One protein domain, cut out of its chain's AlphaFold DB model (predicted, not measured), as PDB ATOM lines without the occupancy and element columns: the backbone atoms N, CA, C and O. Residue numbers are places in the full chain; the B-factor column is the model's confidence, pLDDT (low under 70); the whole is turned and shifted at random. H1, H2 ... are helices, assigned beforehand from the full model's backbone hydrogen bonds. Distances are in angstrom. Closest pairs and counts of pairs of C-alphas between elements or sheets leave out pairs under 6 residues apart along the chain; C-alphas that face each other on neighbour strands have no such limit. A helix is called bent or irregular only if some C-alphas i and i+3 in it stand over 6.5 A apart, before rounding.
ATOM      1  N   PRO A 145      43.521  25.331  52.846       61.69
ATOM      2  CA  PRO A 145      44.233  25.103  51.585       61.69
ATOM      3  C   PRO A 145      44.797  26.400  50.976       61.69
ATOM      4  O   PRO A 145      44.224  27.478  51.169       61.69
ATOM      5  N   ASP A 146      45.868  26.276  50.186       72.44
ATOM      6  CA  ASP A 146      46.385  27.362  49.336       72.44
ATOM      7  C   ASP A 146      45.297  27.844  48.351       72.44
ATOM      8  O   ASP A 146      44.340  27.121  48.053       72.44
ATOM      9  N   GLN A 147      45.412  29.065  47.821       71.81
ATOM     10  CA  GLN A 147      44.410  29.627  46.903       71.81
ATOM     11  C   GLN A 147      44.188  28.712  45.686       71.81
ATOM     12  O   GLN A 147      43.050  28.466  45.283       71.81
ATOM     13  N   GLU A 148      45.265  28.140  45.145       72.31
ATOM     14  CA  GLU A 148      45.204  27.185  44.035       72.31
ATOM     15  C   GLU A 148      44.507  25.876  44.443       72.31
ATOM     16  O   GLU A 148      43.677  25.345  43.704       72.31
ATOM     17  N   GLU A 149      44.772  25.372  45.650       76.56
ATOM     18  CA  GLU A 149      44.143  24.159  46.177       76.56
ATOM     19  C   GLU A 149      42.641  24.353  46.417       76.56
ATOM     20  O   GLU A 149      41.843  23.470  46.096       76.56
ATOM     21  N   ARG A 150      42.223  25.530  46.903       76.31
ATOM     22  CA  ARG A 150      40.803  25.900  47.042       76.31
ATOM     23  C   ARG A 150      40.093  25.898  45.695       76.31
ATOM     24  O   ARG A 150      38.980  25.380  45.582       76.31
ATOM     25  N   GLU A 151      40.731  26.437  44.662       75.88
ATOM     26  CA  GLU A 151      40.202  26.456  43.297       75.88
ATOM     27  C   GLU A 151      40.072  25.039  42.705       75.88
ATOM     28  O   GLU A 151      39.045  24.714  42.099       75.88
ATOM     29  N   ILE A 152      41.052  24.160  42.950       79.50
ATOM     30  CA  ILE A 152      40.998  22.734  42.576       79.50
ATOM     31  C   ILE A 152      39.850  22.018  43.297       79.50
ATOM     32  O   ILE A 152      39.071  21.282  42.683       79.50
ATOM     33  N   LEU A 153      39.727  22.219  44.609       79.81
ATOM     34  CA  LEU A 153      38.681  21.590  45.412       79.81
ATOM     35  C   LEU A 153      37.293  22.036  44.948       79.81
ATOM     36  O   LEU A 153      36.399  21.202  44.799       79.81
ATOM     37  N   ARG A 154      37.132  23.322  44.619       78.06
ATOM     38  CA  ARG A 154      35.909  23.865  44.011       78.06
ATOM     39  C   ARG A 154      35.613  23.229  42.655       78.06
ATOM     40  O   ARG A 154      34.472  22.841  42.419       78.06
ATOM     41  N   TYR A 155      36.611  23.055  41.787       80.94
ATOM     42  CA  TYR A 155      36.446  22.362  40.502       80.94
ATOM     43  C   TYR A 155      35.848  20.958  40.679       80.94
ATOM     44  O   TYR A 155      34.810  20.639  40.088       80.94
ATOM     45  N   TYR A 156      36.448  20.136  41.543       84.25
ATOM     46  CA  TYR A 156      35.948  18.787  41.817       84.25
ATOM     47  C   TYR A 156      34.590  18.792  42.525       84.25
ATOM     48  O   TYR A 156      33.734  17.952  42.227       84.25
ATOM     49  N   TYR A 157      34.358  19.762  43.409       85.44
ATOM     50  CA  TYR A 157      33.077  19.949  44.074       85.44
ATOM     51  C   TYR A 157      31.957  20.242  43.072       85.44
ATOM     52  O   TYR A 157      30.929  19.570  43.104       85.44
ATOM     53  N   TYR A 158      32.152  21.162  42.123       81.00
ATOM     54  CA  TYR A 158      31.127  21.492  41.128       81.00
ATOM     55  C   TYR A 158      30.835  20.340  40.166       81.00
ATOM     56  O   TYR A 158      29.677  20.124  39.803       81.00
ATOM     57  N   ILE A 159      31.841  19.538  39.805       82.75
ATOM     58  CA  ILE A 159      31.621  18.331  38.994       82.75
ATOM     59  C   ILE A 159      30.760  17.314  39.756       82.75
ATOM     60  O   ILE A 159      29.819  16.747  39.189       82.75
ATOM     61  N   LYS A 160      31.068  17.083  41.037       81.75
ATOM     62  CA  LYS A 160      30.408  16.052  41.849       81.75
ATOM     63  C   LYS A 160      29.026  16.488  42.351       81.75
ATOM     64  O   LYS A 160      28.081  15.703  42.291       81.75
ATOM     65  N   HIS A 161      28.899  17.734  42.801       77.25
ATOM     66  CA  HIS A 161      27.747  18.250  43.545       77.25
ATOM     67  C   HIS A 161      26.983  19.379  42.835       77.25
ATOM     68  O   HIS A 161      25.814  19.580  43.143       77.25
ATOM     69  N   GLY A 162      27.598  20.104  41.892       64.19
ATOM     70  CA  GLY A 162      27.190  21.482  41.577       64.19
ATOM     71  C   GLY A 162      26.732  21.789  40.151       64.19
ATOM     72  O   GLY A 162      26.660  22.958  39.787       64.19
ATOM     73  N   ILE A 163      26.396  20.787  39.335       66.75
ATOM     74  CA  ILE A 163      25.573  21.028  38.143       66.75
ATOM     75  C   ILE A 163      24.287  20.234  38.277       66.75
ATOM     76  O   ILE A 163      24.287  18.997  38.246       66.75
ATOM     77  N   ASP A 164      23.205  20.991  38.386       67.06
ATOM     78  CA  ASP A 164      21.837  20.520  38.332       67.06
ATOM     79  C   ASP A 164      21.627  19.622  37.105       67.06
ATOM     80  O   ASP A 164      21.753  20.033  35.945       67.06
ATOM     81  N   THR A 165      21.303  18.353  37.358       64.12
ATOM     82  CA  THR A 165      21.086  17.340  36.311       64.12
ATOM     83  C   THR A 165      19.871  17.652  35.439       64.12
ATOM     84  O   THR A 165      19.768  17.108  34.344       64.12
ATOM     85  N   ILE A 166      18.997  18.571  35.868       66.25
ATOM     86  CA  ILE A 166      17.880  19.099  35.072       66.25
ATOM     87  C   ILE A 166      18.341  19.830  33.801       66.25
ATOM     88  O   ILE A 166      17.606  19.858  32.815       66.25
ATOM     89  N   HIS A 167      19.557  20.389  33.788       63.06
ATOM     90  CA  HIS A 167      20.125  21.085  32.626       63.06
ATOM     91  C   HIS A 167      21.090  20.218  31.812       63.06
ATOM     92  O   HIS A 167      21.526  20.610  30.729       63.06
ATOM     93  N   VAL A 168      21.405  19.021  32.303       70.25
ATOM     94  CA  VAL A 168      22.234  18.049  31.596       70.25
ATOM     95  C   VAL A 168      21.308  17.162  30.773       70.25
ATOM     96  O   VAL A 168      20.525  16.391  31.319       70.25
ATOM     97  N   SER A 169      21.389  17.257  29.442       75.75
ATOM     98  CA  SER A 169      20.617  16.364  28.571       75.75
ATOM     99  C   SER A 169      20.964  14.915  28.924       75.75
ATOM    100  O   SER A 169      22.141  14.572  28.853       75.75
ATOM    101  N   PRO A 170      19.996  14.047  29.265       82.00
ATOM    102  CA  PRO A 170      20.277  12.644  29.533       82.00
ATOM    103  C   PRO A 170      20.745  11.932  28.260       82.00
ATOM    104  O   PRO A 170      20.473  12.378  27.136       82.00
ATOM    105  N   LEU A 171      21.417  10.788  28.429       86.06
ATOM    106  CA  LEU A 171      21.860   9.967  27.305       86.06
ATOM    107  C   LEU A 171      20.657   9.596  26.428       86.06
ATOM    108  O   LEU A 171      19.681   8.998  26.888       86.06
ATOM    109  N   SER A 172      20.718   9.948  25.141       89.81
ATOM    110  CA  SER A 172      19.584   9.702  24.252       89.81
ATOM    111  C   SER A 172      19.321   8.198  24.102       89.81
ATOM    112  O   SER A 172      20.234   7.406  23.849       89.81
ATOM    113  N   LYS A 173      18.045   7.801  24.170       88.94
ATOM    114  CA  LYS A 173      17.628   6.394  24.019       88.94
ATOM    115  C   LYS A 173      18.084   5.787  22.687       88.94
ATOM    116  O   LYS A 173      18.329   4.591  22.613       88.94
ATOM    117  N   LYS A 174      18.217   6.607  21.636       91.75
ATOM    118  CA  LYS A 174      18.713   6.186  20.315       91.75
ATOM    119  C   LYS A 174      20.201   5.838  20.346       91.75
ATOM    120  O   LYS A 174      20.592   4.835  19.764       91.75
ATOM    121  N   ILE A 175      21.019   6.656  21.013       91.00
ATOM    122  CA  ILE A 175      22.451   6.373  21.192       91.00
ATOM    123  C   ILE A 175      22.619   5.109  22.025       91.00
ATOM    124  O   ILE A 175      23.361   4.228  21.614       91.00
ATOM    125  N   LEU A 176      21.878   4.997  23.130       91.38
ATOM    126  CA  LEU A 176      21.955   3.818  23.985       91.38
ATOM    127  C   LEU A 176      21.581   2.539  23.228       91.38
ATOM    128  O   LEU A 176      22.302   1.560  23.339       91.38
ATOM    129  N   LYS A 177      20.523   2.571  22.403       91.50
ATOM    130  CA  LYS A 177      20.165   1.440  21.536       91.50
ATOM    131  C   LYS A 177      21.305   1.041  20.603       91.50
ATOM    132  O   LYS A 177      21.668  -0.120  20.567       91.50
ATOM    133  N   ARG A 178      21.938   2.007  19.931       93.19
ATOM    134  CA  ARG A 178      23.096   1.713  19.072       93.19
ATOM    135  C   ARG A 178      24.245   1.063  19.837       93.19
ATOM    136  O   ARG A 178      24.899   0.202  19.277       93.19
ATOM    137  N   ILE A 179      24.489   1.471  21.083       90.25
ATOM    138  CA  ILE A 179      25.514   0.852  21.936       90.25
ATOM    139  C   ILE A 179      25.113  -0.586  22.282       90.25
ATOM    140  O   ILE A 179      25.931  -1.490  22.159       90.25
ATOM    141  N   THR A 180      23.857  -0.822  22.667       89.81
ATOM    142  CA  THR A 180      23.375  -2.173  22.999       89.81
ATOM    143  C   THR A 180      23.298  -3.093  21.783       89.81
ATOM    144  O   THR A 180      23.514  -4.288  21.923       89.81
ATOM    145  N   ASP A 181      23.057  -2.551  20.587       92.38
ATOM    146  CA  ASP A 181      23.025  -3.313  19.333       92.38
ATOM    147  C   ASP A 181      24.418  -3.850  18.945       92.38
ATOM    148  O   ASP A 181      24.516  -4.811  18.184       92.38
ATOM    149  N   LEU A 182      25.499  -3.267  19.484       91.69
ATOM    150  CA  LEU A 182      26.861  -3.798  19.327       91.69
ATOM    151  C   LEU A 182      27.098  -5.058  20.166       91.69
ATOM    152  O   LEU A 182      28.067  -5.773  19.921       91.69
ATOM    153  N   VAL A 183      26.249  -5.328  21.161       90.12
ATOM    154  CA  VAL A 183      26.386  -6.490  22.040       90.12
ATOM    155  C   VAL A 183      25.795  -7.719  21.338       90.12
ATOM    156  O   VAL A 183      24.605  -7.727  21.013       90.12
ATOM    157  N   PRO A 184      26.586  -8.786  21.115       92.31
ATOM    158  CA  PRO A 184      26.088 -10.007  20.497       92.31
ATOM    159  C   PRO A 184      24.903 -10.617  21.260       92.31
ATOM    160  O   PRO A 184      24.924 -10.669  22.494       92.31
ATOM    161  N   PRO A 185      23.907 -11.190  20.558       86.56
ATOM    162  CA  PRO A 185      22.681 -11.673  21.187       86.56
ATOM    163  C   PRO A 185      22.897 -12.842  22.161       86.56
ATOM    164  O   PRO A 185      22.111 -13.051  23.080       86.56
ATOM    165  N   LEU A 186      24.004 -13.573  22.009       89.56
ATOM    166  CA  LEU A 186      24.426 -14.667  22.891       89.56
ATOM    167  C   LEU A 186      24.712 -14.204  24.335       89.56
ATOM    168  O   LEU A 186      24.708 -15.022  25.257       89.56
ATOM    169  N   LEU A 187      24.980 -12.909  24.535       86.69
ATOM    170  CA  LEU A 187      25.327 -12.325  25.832       86.69
ATOM    171  C   LEU A 187      24.107 -11.823  26.619       86.69
ATOM    172  O   LEU A 187      24.238 -11.583  27.817       86.69
ATOM    173  N   TYR A 188      22.914 -11.765  26.010       86.75
ATOM    174  CA  TYR A 188      21.673 -11.391  26.711       86.75
ATOM    175  C   TYR A 188      21.272 -12.369  27.824       86.75
ATOM    176  O   TYR A 188      20.448 -12.041  28.672       86.75
ATOM    177  N   LYS A 189      21.893 -13.553  27.886       91.31
ATOM    178  CA  LYS A 189      21.735 -14.479  29.018       91.31
ATOM    179  C   LYS A 189      22.151 -13.862  30.364       91.31
ATOM    180  O   LYS A 189      21.632 -14.266  31.396       91.31
ATOM    181  N   TRP A 190      23.041 -12.865  30.358       91.06
ATOM    182  CA  TRP A 190      23.525 -12.162  31.552       91.06
ATOM    183  C   TRP A 190      22.845 -10.799  31.724       91.06
ATOM    184  O   TRP A 190      23.505  -9.763  31.817       91.06
ATOM    185  N   GLN A 191      21.511 -10.789  31.748       89.31
ATOM    186  CA  GLN A 191      20.724  -9.552  31.740       89.31
ATOM    187  C   GLN A 191      21.059  -8.610  32.912       89.31
ATOM    188  O   GLN A 191      21.058  -7.394  32.735       89.31
ATOM    189  N   THR A 192      21.381  -9.152  34.091       93.12
ATOM    190  CA  THR A 192      21.768  -8.365  35.273       93.12
ATOM    191  C   THR A 192      23.052  -7.576  35.028       93.12
ATOM    192  O   THR A 192      23.031  -6.352  35.110       93.12
ATOM    193  N   ALA A 193      24.126  -8.253  34.607       91.31
ATOM    194  CA  ALA A 193      25.405  -7.614  34.296       91.31
ATOM    195  C   ALA A 193      25.277  -6.609  33.137       91.31
ATOM    196  O   ALA A 193      25.879  -5.539  33.146       91.31
ATOM    197  N   LEU A 194      24.442  -6.916  32.140       91.00
ATOM    198  CA  LEU A 194      24.170  -6.002  31.031       91.00
ATOM    199  C   LEU A 194      23.458  -4.723  31.503       91.00
ATOM    200  O   LEU A 194      23.795  -3.630  31.051       91.00
ATOM    201  N   ASN A 195      22.501  -4.839  32.425       91.62
ATOM    202  CA  ASN A 195      21.813  -3.685  33.002       91.62
ATOM    203  C   ASN A 195      22.734  -2.838  33.893       91.62
ATOM    204  O   ASN A 195      22.634  -1.612  33.850       91.62
ATOM    205  N   GLU A 196      23.630  -3.469  34.655       94.69
ATOM    206  CA  GLU A 196      24.659  -2.787  35.455       94.69
ATOM    207  C   GLU A 196      25.608  -1.983  34.560       94.69
ATOM    208  O   GLU A 196      25.750  -0.777  34.754       94.69
ATOM    209  N   ASN A 197      26.126  -2.590  33.489       92.56
ATOM    210  CA  ASN A 197      26.962  -1.896  32.503       92.56
ATOM    211  C   ASN A 197      26.223  -0.720  31.841       92.56
ATOM    212  O   ASN A 197      26.785   0.349  31.620       92.56
ATOM    213  N   ILE A 198      24.932  -0.878  31.524       92.00
ATOM    214  CA  ILE A 198      24.122   0.226  30.984       92.00
ATOM    215  C   ILE A 198      23.976   1.358  32.008       92.00
ATOM    216  O   ILE A 198      23.942   2.530  31.620       92.00
ATOM    217  N   ALA A 199      23.838   1.035  33.294       91.69
ATOM    218  CA  ALA A 199      23.759   2.031  34.356       91.69
ATOM    219  C   ALA A 199      25.090   2.783  34.515       91.69
ATOM    220  O   ALA A 199      25.067   4.011  34.597       91.69
ATOM    221  N   GLU A 200      26.217   2.075  34.453       93.25
ATOM    222  CA  GLU A 200      27.566   2.652  34.470       93.25
ATOM    223  C   GLU A 200      27.776   3.609  33.289       93.25
ATOM    224  O   GLU A 200      28.031   4.792  33.493       93.25
ATOM    225  N   VAL A 201      27.481   3.175  32.058       92.75
ATOM    226  CA  VAL A 201      27.576   4.028  30.855       92.75
ATOM    227  C   VAL A 201      26.718   5.295  30.973       92.75
ATOM    228  O   VAL A 201      27.092   6.368  30.491       92.75
ATOM    229  N   ARG A 202      25.537   5.204  31.599       89.81
ATOM    230  CA  ARG A 202      24.686   6.379  31.845       89.81
ATOM    231  C   ARG A 202      25.307   7.318  32.875       89.81
ATOM    232  O   ARG A 202      25.246   8.531  32.668       89.81
ATOM    233  N   ALA A 203      25.860   6.781  33.958       88.94
ATOM    234  CA  ALA A 203      26.527   7.563  34.991       88.94
ATOM    235  C   ALA A 203      27.763   8.278  34.423       88.94
ATOM    236  O   ALA A 203      27.887   9.494  34.581       88.94
ATOM    237  N   ASP A 204      28.585   7.564  33.655       90.69
ATOM    238  CA  ASP A 204      29.776   8.092  32.988       90.69
ATOM    239  C   ASP A 204      29.437   9.206  32.009       90.69
ATOM    240  O   ASP A 204      30.094  10.246  31.977       90.69
ATOM    241  N   TYR A 205      28.367   9.036  31.230       91.06
ATOM    242  CA  TYR A 205      27.908  10.075  30.319       91.06
ATOM    243  C   TYR A 205      27.513  11.358  31.064       91.06
ATOM    244  O   TYR A 205      27.885  12.459  30.650       91.06
ATOM    245  N   VAL A 206      26.771  11.232  32.170       87.06
ATOM    246  CA  VAL A 206      26.379  12.385  32.993       87.06
ATOM    247  C   VAL A 206      27.616  13.048  33.592       87.06
ATOM    248  O   VAL A 206      27.728  14.273  33.537       87.06
ATOM    249  N   PHE A 207      28.558  12.262  34.113       87.25
ATOM    250  CA  PHE A 207      29.813  12.769  34.657       87.25
ATOM    251  C   PHE A 207      30.633  13.515  33.597       87.25
ATOM    252  O   PHE A 207      31.022  14.662  33.813       87.25
ATOM    253  N   ALA A 208      30.817  12.919  32.418       89.06
ATOM    254  CA  ALA A 208      31.537  13.522  31.303       89.06
ATOM    255  C   ALA A 208      30.875  14.821  30.822       89.06
ATOM    256  O   ALA A 208      31.573  15.784  30.508       89.06
ATOM    257  N   MET A 209      29.541  14.889  30.803       87.56
ATOM    258  CA  MET A 209      28.824  16.106  30.422       87.56
ATOM    259  C   MET A 209      28.971  17.209  31.476       87.56
ATOM    260  O   MET A 209      29.274  18.347  31.117       87.56
ATOM    261  N   LYS A 210      28.822  16.884  32.769       86.00
ATOM    262  CA  LYS A 210      29.074  17.834  33.865       86.00
ATOM    263  C   LYS A 210      30.498  18.371  33.788       86.00
ATOM    264  O   LYS A 210      30.690  19.583  33.754       86.00
ATOM    265  N   LYS A 211      31.479  17.476  33.650       86.31
ATOM    266  CA  LYS A 211      32.884  17.839  33.466       86.31
ATOM    267  C   LYS A 211      33.074  18.747  32.252       86.31
ATOM    268  O   LYS A 211      33.679  19.797  32.386       86.31
ATOM    269  N   ALA A 212      32.505  18.415  31.094       85.62
ATOM    270  CA  ALA A 212      32.639  19.230  29.888       85.62
ATOM    271  C   ALA A 212      32.054  20.646  30.039       85.62
ATOM    272  O   ALA A 212      32.602  21.588  29.465       85.62
ATOM    273  N   VAL A 213      30.962  20.803  30.798       83.50
ATOM    274  CA  VAL A 213      30.356  22.109  31.110       83.50
ATOM    275  C   VAL A 213      31.236  22.905  32.071       83.50
ATOM    276  O   VAL A 213      31.546  24.058  31.773       83.50
ATOM    277  N   VAL A 214      31.681  22.298  33.177       82.12
ATOM    278  CA  VAL A 214      32.616  22.939  34.118       82.12
ATOM    279  C   VAL A 214      33.904  23.334  33.393       82.12
ATOM    280  O   VAL A 214      34.330  24.484  33.473       82.12
ATOM    281  N   ASP A 215      34.469  22.426  32.596       82.31
ATOM    282  CA  ASP A 215      35.657  22.674  31.782       82.31
ATOM    283  C   ASP A 215      35.412  23.798  30.775       82.31
ATOM    284  O   ASP A 215      36.274  24.641  30.563       82.31
ATOM    285  N   PHE A 216      34.244  23.849  30.130       81.81
ATOM    286  CA  PHE A 216      33.903  24.946  29.224       81.81
ATOM    287  C   PHE A 216      33.894  26.296  29.939       81.81
ATOM    288  O   PHE A 216      34.419  27.270  29.397       81.81
ATOM    289  N   VAL A 217      33.319  26.358  31.140       78.19
ATOM    290  CA  VAL A 217      33.273  27.593  31.920       78.19
ATOM    291  C   VAL A 217      34.674  27.978  32.385       78.19
ATOM    292  O   VAL A 217      35.046  29.125  32.184       78.19
ATOM    293  N   LEU A 218      35.473  27.043  32.902       75.00
ATOM    294  CA  LEU A 218      36.774  27.314  33.535       75.00
ATOM    295  C   LEU A 218      37.993  27.277  32.593       75.00
ATOM    296  O   LEU A 218      39.115  27.551  33.024       75.00
ATOM    297  N   ARG A 219      37.804  26.965  31.305       69.75
ATOM    298  CA  ARG A 219      38.846  27.083  30.266       69.75
ATOM    299  C   ARG A 219      39.492  28.478  30.290       69.75
ATOM    300  O   ARG A 219      38.795  29.478  30.457       69.75
ATOM    301  N   HIS A 220      40.800  28.588  30.063       59.91
ATOM    302  CA  HIS A 220      41.514  29.879  30.000       59.91
ATOM    303  C   HIS A 220      41.618  30.695  31.293       59.91
ATOM    304  O   HIS A 220      42.011  31.858  31.227       59.91
ATOM    305  N   THR A 221      41.282  30.132  32.458       66.25
ATOM    306  CA  THR A 221      41.530  30.787  33.753       66.25
ATOM    307  C   THR A 221      42.266  29.868  34.717       66.25
ATOM    308  O   THR A 221      43.477  29.982  34.861       66.25
ATOM    309  N   VAL A 222      41.547  28.943  35.344       60.38
ATOM    310  CA  VAL A 222      42.054  28.092  36.429       60.38
ATOM    311  C   VAL A 222      42.558  26.767  35.885       60.38
ATOM    312  O   VAL A 222      43.661  26.350  36.214       60.38
ATOM    313  N   LEU A 223      41.829  26.157  34.946       59.12
ATOM    314  CA  LEU A 223      42.294  24.934  34.287       59.12
ATOM    315  C   LEU A 223      43.615  25.150  33.545       59.12
ATOM    316  O   LEU A 223      44.503  24.319  33.664       59.12
ATOM    317  N   ASP A 224      43.784  26.283  32.861       61.28
ATOM    318  CA  ASP A 224      45.014  26.579  32.116       61.28
ATOM    319  C   ASP A 224      46.241  26.745  33.039       61.28
ATOM    320  O   ASP A 224      47.350  26.380  32.644       61.28
ATOM    321  N   ARG A 225      46.041  27.250  34.268       61.41
ATOM    322  CA  ARG A 225      47.078  27.337  35.313       61.41
ATOM    323  C   ARG A 225      47.394  25.963  35.909       61.41
ATOM    324  O   ARG A 225      48.561  25.611  36.044       61.41
ATOM    325  N   LEU A 226      46.358  25.178  36.206       57.75
ATOM    326  CA  LEU A 226      46.458  23.892  36.901       57.75
ATOM    327  C   LEU A 226      46.980  22.750  36.027       57.75
ATOM    328  O   LEU A 226      47.763  21.927  36.493       57.75
ATOM    329  N   THR A 227      46.557  22.663  34.765       58.34
ATOM    330  CA  THR A 227      46.947  21.541  33.901       58.34
ATOM    331  C   THR A 227      48.299  21.756  33.232       58.34
ATOM    332  O   THR A 227      48.837  20.809  32.669       58.34
ATOM    333  N   LYS A 228      48.858  22.979  33.229       54.03
ATOM    334  CA  LYS A 228      49.992  23.397  32.369       54.03
ATOM    335  C   LYS A 228      49.783  23.126  30.862       54.03
ATOM    336  O   LYS A 228      50.597  23.554  30.053       54.03
ATOM    337  N   GLU A 229      48.675  22.501  30.460       49.88
ATOM    338  CA  GLU A 229      48.232  22.315  29.075       49.88
ATOM    339  C   GLU A 229      47.672  23.622  28.486       49.88
ATOM    340  O   GLU A 229      47.593  23.787  27.271       49.88
ATOM    341  N   GLY A 230      47.327  24.587  29.347       45.78
ATOM    342  CA  GLY A 230      46.878  25.931  28.980       45.78
ATOM    343  C   GLY A 230      47.984  26.910  28.586       45.78
ATOM    344  O   GLY A 230      47.695  27.965  28.028       45.78
ATOM    345  N   VAL A 231      49.259  26.538  28.765       44.94
ATOM    346  CA  VAL A 231      50.362  27.139  27.992       44.94
ATOM    347  C   VAL A 231      50.481  26.431  26.635       44.94
ATOM    348  O   VAL A 231      51.548  26.344  26.035       44.94
ATOM    349  N   GLY A 232      49.362  25.952  26.084       45.97
ATOM    350  CA  GLY A 232      49.158  25.986  24.649       45.97
ATOM    351  C   GLY A 232      49.262  27.445  24.233       45.97
ATOM    352  O   GLY A 232      48.262  28.167  24.231       45.97
ATOM    353  N   GLY A 233      50.495  27.896  23.963       47.19
ATOM    354  CA  GLY A 233      50.774  29.210  23.411       47.19
ATOM    355  C   GLY A 233      49.723  29.492  22.356       47.19
ATOM    356  O   GLY A 233      49.394  28.568  21.603       47.19
ATOM    357  N   LYS A 234      49.143  30.709  22.386       48.38
ATOM    358  CA  LYS A 234      48.243  31.254  21.347       48.38
ATOM    359  C   LYS A 234      48.476  30.439  20.095       48.38
ATOM    360  O   LYS A 234      49.624  30.471  19.681       48.38
ATOM    361  N   PHE A 235      47.515  29.643  19.610       47.28
ATOM    362  CA  PHE A 235      47.741  28.753  18.466       47.28
ATOM    363  C   PHE A 235      48.332  29.582  17.316       47.28
ATOM    364  O   PHE A 235      47.601  30.159  16.519       47.28
ATOM    365  N   ASP A 236      49.652  29.710  17.283       48.94
ATOM    366  CA  ASP A 236      50.407  30.619  16.433       48.94
ATOM    367  C   ASP A 236      50.873  29.740  15.288       48.94
ATOM    368  O   ASP A 236      52.059  29.588  14.996       48.94
ATOM    369  N   THR A 237      49.889  29.072  14.687       57.75
ATOM    370  CA  THR A 237      50.050  28.375  13.426       57.75
ATOM    371  C   THR A 237      50.539  29.418  12.422       57.75
ATOM    372  O   THR A 237      50.134  30.585  12.501       57.75
ATOM    373  N   ALA A 238      51.460  29.048  11.531       61.56
ATOM    374  CA  ALA A 238      52.065  29.989  10.585       61.56
ATOM    375  C   ALA A 238      50.986  30.785   9.826       61.56
ATOM    376  O   ALA A 238      51.066  32.007   9.704       61.56
ATOM    377  N   GLU A 239      49.887  30.111   9.500       59.66
ATOM    378  CA  GLU A 239      48.697  30.641   8.848       59.66
ATOM    379  C   GLU A 239      48.020  31.759   9.666       59.66
ATOM    380  O   GLU A 239      47.503  32.725   9.107       59.66
ATOM    381  N   ARG A 240      48.023  31.691  11.004       58.94
ATOM    382  CA  ARG A 240      47.430  32.728  11.877       58.94
ATOM    383  C   ARG A 240      48.332  33.951  12.033       58.94
ATOM    384  O   ARG A 240      47.810  35.066  12.131       58.94
ATOM    385  N   ARG A 241      49.655  33.760  12.002       64.62
ATOM    386  CA  ARG A 241      50.642  34.854  11.956       64.62
ATOM    387  C   ARG A 241      50.543  35.621  10.636       64.62
ATOM    388  O   ARG A 241      50.554  36.852  10.632       64.62
ATOM    389  N   GLU A 242      50.334  34.897   9.539       64.31
ATOM    390  CA  GLU A 242      50.070  35.471   8.219       64.31
ATOM    391  C   GLU A 242      48.741  36.233   8.166       64.31
ATOM    392  O   GLU A 242      48.681  37.322   7.613       64.31
ATOM    393  N   VAL A 243      47.665  35.749   8.793       60.44
ATOM    394  CA  VAL A 243      46.395  36.500   8.824       60.44
ATOM    395  C   VAL A 243      46.554  37.861   9.511       60.44
ATOM    396  O   VAL A 243      46.003  38.851   9.027       60.44
ATOM    397  N   GLN A 244      47.335  37.953  10.593       59.38
ATOM    398  CA  GLN A 244      47.624  39.242  11.231       59.38
ATOM    399  C   GLN A 244      48.423  40.174  10.316       59.38
ATOM    400  O   GLN A 244      48.036  41.334  10.169       59.38
ATOM    401  N   SER A 245      49.471  39.691   9.642       61.44
ATOM    402  CA  SER A 245      50.232  40.523   8.695       61.44
ATOM    403  C   SER A 245      49.396  40.927   7.471       61.44
ATOM    404  O   SER A 245      49.495  42.057   6.987       61.44
ATOM    405  N   MET A 246      48.482  40.058   7.032       55.06
ATOM    406  CA  MET A 246      47.588  40.297   5.901       55.06
ATOM    407  C   MET A 246      46.459  41.282   6.216       55.06
ATOM    408  O   MET A 246      45.997  41.954   5.295       55.06
ATOM    409  N   THR A 247      46.020  41.443   7.476       55.31
ATOM    410  CA  THR A 247      44.935  42.394   7.832       55.31
ATOM    411  C   THR A 247      45.219  43.834   7.394       55.31
ATOM    412  O   THR A 247      44.289  44.571   7.051       55.31
ATOM    413  N   ASN A 248      46.495  44.211   7.302       54.53
ATOM    414  CA  ASN A 248      46.916  45.504   6.776       54.53
ATOM    415  C   ASN A 248      46.739  45.593   5.248       54.53
ATOM    416  O   ASN A 248      46.231  46.593   4.748       54.53
ATOM    417  N   PHE A 249      47.033  44.531   4.494       51.56
ATOM    418  CA  PHE A 249      46.968  44.535   3.026       51.56
ATOM    419  C   PHE A 249      45.537  44.724   2.482       51.56
ATOM    420  O   PHE A 249      45.316  45.436   1.500       51.56
ATOM    421  N   TRP A 250      44.530  44.146   3.147       45.94
ATOM    422  CA  TRP A 250      43.121  44.271   2.735       45.94
ATOM    423  C   TRP A 250      42.495  45.624   3.100       45.94
ATOM    424  O   TRP A 250      41.577  46.076   2.412       45.94
ATOM    425  N   ARG A 251      43.002  46.299   4.145       48.91
ATOM    426  CA  ARG A 251      42.601  47.675   4.481       48.91
ATOM    427  C   ARG A 251      43.095  48.660   3.421       48.91
ATOM    428  O   ARG A 251      42.297  49.446   2.916       48.91
ATOM    429  N   TYR A 252      44.358  48.553   3.002       50.84
ATOM    430  CA  TYR A 252      44.923  49.452   1.989       50.84
ATOM    431  C   TYR A 252      44.378  49.211   0.580       50.84
ATOM    432  O   TYR A 252      44.276  50.165  -0.182       50.84
ATOM    433  N   ARG A 253      43.952  47.990   0.228       51.66
ATOM    434  CA  ARG A 253      43.398  47.705  -1.108       51.66
ATOM    435  C   ARG A 253      42.013  48.320  -1.333       51.66
ATOM    436  O   ARG A 253      41.740  48.812  -2.424       51.66
ATOM    437  N   ASN A 254      41.176  48.369  -0.296       43.50
ATOM    438  CA  ASN A 254      39.891  49.072  -0.356       43.50
ATOM    439  C   ASN A 254      40.072  50.596  -0.327       43.50
ATOM    440  O   ASN A 254      39.373  51.299  -1.050       43.50
ATOM    441  N   ILE A 255      41.047  51.109   0.431       51.38
ATOM    442  CA  ILE A 255      41.365  52.546   0.452       51.38
ATOM    443  C   ILE A 255      41.966  52.995  -0.888       51.38
ATOM    444  O   ILE A 255      41.558  54.028  -1.403       51.38
ATOM    445  N   PHE A 256      42.850  52.204  -1.511       45.41
ATOM    446  CA  PHE A 256      43.372  52.495  -2.850       45.41
ATOM    447  C   PHE A 256      42.281  52.435  -3.917       45.41
ATOM    448  O   PHE A 256      42.258  53.296  -4.782       45.41
ATOM    449  N   HIS A 257      41.344  51.483  -3.861       48.16
ATOM    450  CA  HIS A 257      40.246  51.444  -4.831       48.16
ATOM    451  C   HIS A 257      39.280  52.627  -4.649       48.16
ATOM    452  O   HIS A 257      38.805  53.176  -5.638       48.16
ATOM    453  N   ILE A 258      39.025  53.064  -3.409       52.16
ATOM    454  CA  ILE A 258      38.219  54.261  -3.120       52.16
ATOM    455  C   ILE A 258      38.956  55.531  -3.567       52.16
ATOM    456  O   ILE A 258      38.350  56.355  -4.238       52.16
ATOM    457  N   LEU A 259      40.254  55.670  -3.272       49.75
ATOM    458  CA  LEU A 259      41.065  56.820  -3.686       49.75
ATOM    459  C   LEU A 259      41.252  56.877  -5.202       49.75
ATOM    460  O   LEU A 259      41.086  57.946  -5.771       49.75
ATOM    461  N   VAL A 260      41.512  55.750  -5.871       54.12
ATOM    462  CA  VAL A 260      41.578  55.676  -7.340       54.12
ATOM    463  C   VAL A 260      40.217  56.008  -7.944       54.12
ATOM    464  O   VAL A 260      40.175  56.778  -8.892       54.12
ATOM    465  N   SER A 261      39.102  55.541  -7.366       51.16
ATOM    466  CA  SER A 261      37.753  55.928  -7.820       51.16
ATOM    467  C   SER A 261      37.470  57.423  -7.605       51.16
ATOM    468  O   SER A 261      36.828  58.047  -8.442       51.16
ATOM    469  N   PHE A 262      37.975  58.020  -6.519       46.69
ATOM    470  CA  PHE A 262      37.843  59.456  -6.241       46.69
ATOM    471  C   PHE A 262      38.722  60.313  -7.165       46.69
ATOM    472  O   PHE A 262      38.297  61.380  -7.600       46.69
ATOM    473  N   PHE A 263      39.926  59.839  -7.496       46.03
ATOM    474  CA  PHE A 263      40.858  60.528  -8.390       46.03
ATOM    475  C   PHE A 263      40.433  60.403  -9.863       46.03
ATOM    476  O   PHE A 263      40.512  61.381 -10.601       46.03
TER     477      PHE A 263
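What this domain is: This is residues 145 to 263 of the 281 residues of the protein "GD24114" of Drosophila simulans (UniProt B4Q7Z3). The model is a small, loosely built helical body with a long helical arm, H5, that sticks out free from it. The body's spine is the long helix H3, sharply kinked near residue 192; residues 155 to 160 of H1 pack on its residues 207 to 214, short H4 follows it after a tight link, and H2 folds back near it. The printed part has 119 residues with five named helices, H1 to H5 in chain order, and no named strand; the class is all helix. The whole is extended, with a radius of gyration of the C-alphas of 25.4 A, and spans 85 by 47 by 28 A.

How they stand to each other: Begin at H3, residues 185 to 218, which has a kink of 90 degrees near residue 192 and is irregular: C-alphas 189 and 192 are 8.7 A apart. H1, residues 147 to 161, touches it, the closest C-alphas being those of Ile 159 and Lys 211, 5.7 A apart. H1 and H3 run opposite ways at a steep tilt of 41 degrees, though H3's line is a rough one. H4, residues 222 to 226, only just touches residues 148 to 152 of H1, with 3 pairs of C-alphas within 8 A; the closest are those of Glu 151 and Val 222, 7.3 A apart. H4 and H3 are close but not clearly touching, with the C-alphas of Asp 215 and Leu 223 closest at 7.4 A. H2, residues 173 to 181, and H3 are near each other, their closest C-alphas 8.2 A apart. H5, residues 238 to 263, touches no helix. In H1, H2 and H4 every O i to N i+4 pair is within hydrogen-bond range; in H3 25 of 30 are, and in H5 18 of 22.

Where its parts are: Find C-alpha 185 at (22.681, -11.673, 21.187); from there H3 runs 43.3 A to C-alpha 218 at (36.774, 27.314, 33.535). H1 covers 20.5 A from Gln 147 to His 161, H2 12.1 A from Lys 173 to Asp 181, and H4 6.1 A from Val 222 to Leu 226. H5 runs 37.7 A from Ala 238 to C-alpha 263 at (40.858, 60.528, -8.390), with a kink of 34 degrees near residue 245; it is neither bent nor irregular, but only just, as C-alphas 245 and 248 are 6.3 A apart.

The domain as a whole: The two C-alphas farthest apart are those of Lys 189 and Phe 263, at 86.0 A. Residues 233 to 263 stand free, and so do residues 184 to 193. The printed part has no cut; the links H1 to H2 and H4 to H5 are long. Mean pLDDT of the printed part is 72.6, and it is under 70 at residue 145, residues 162 to 167 and residues 219 to 263.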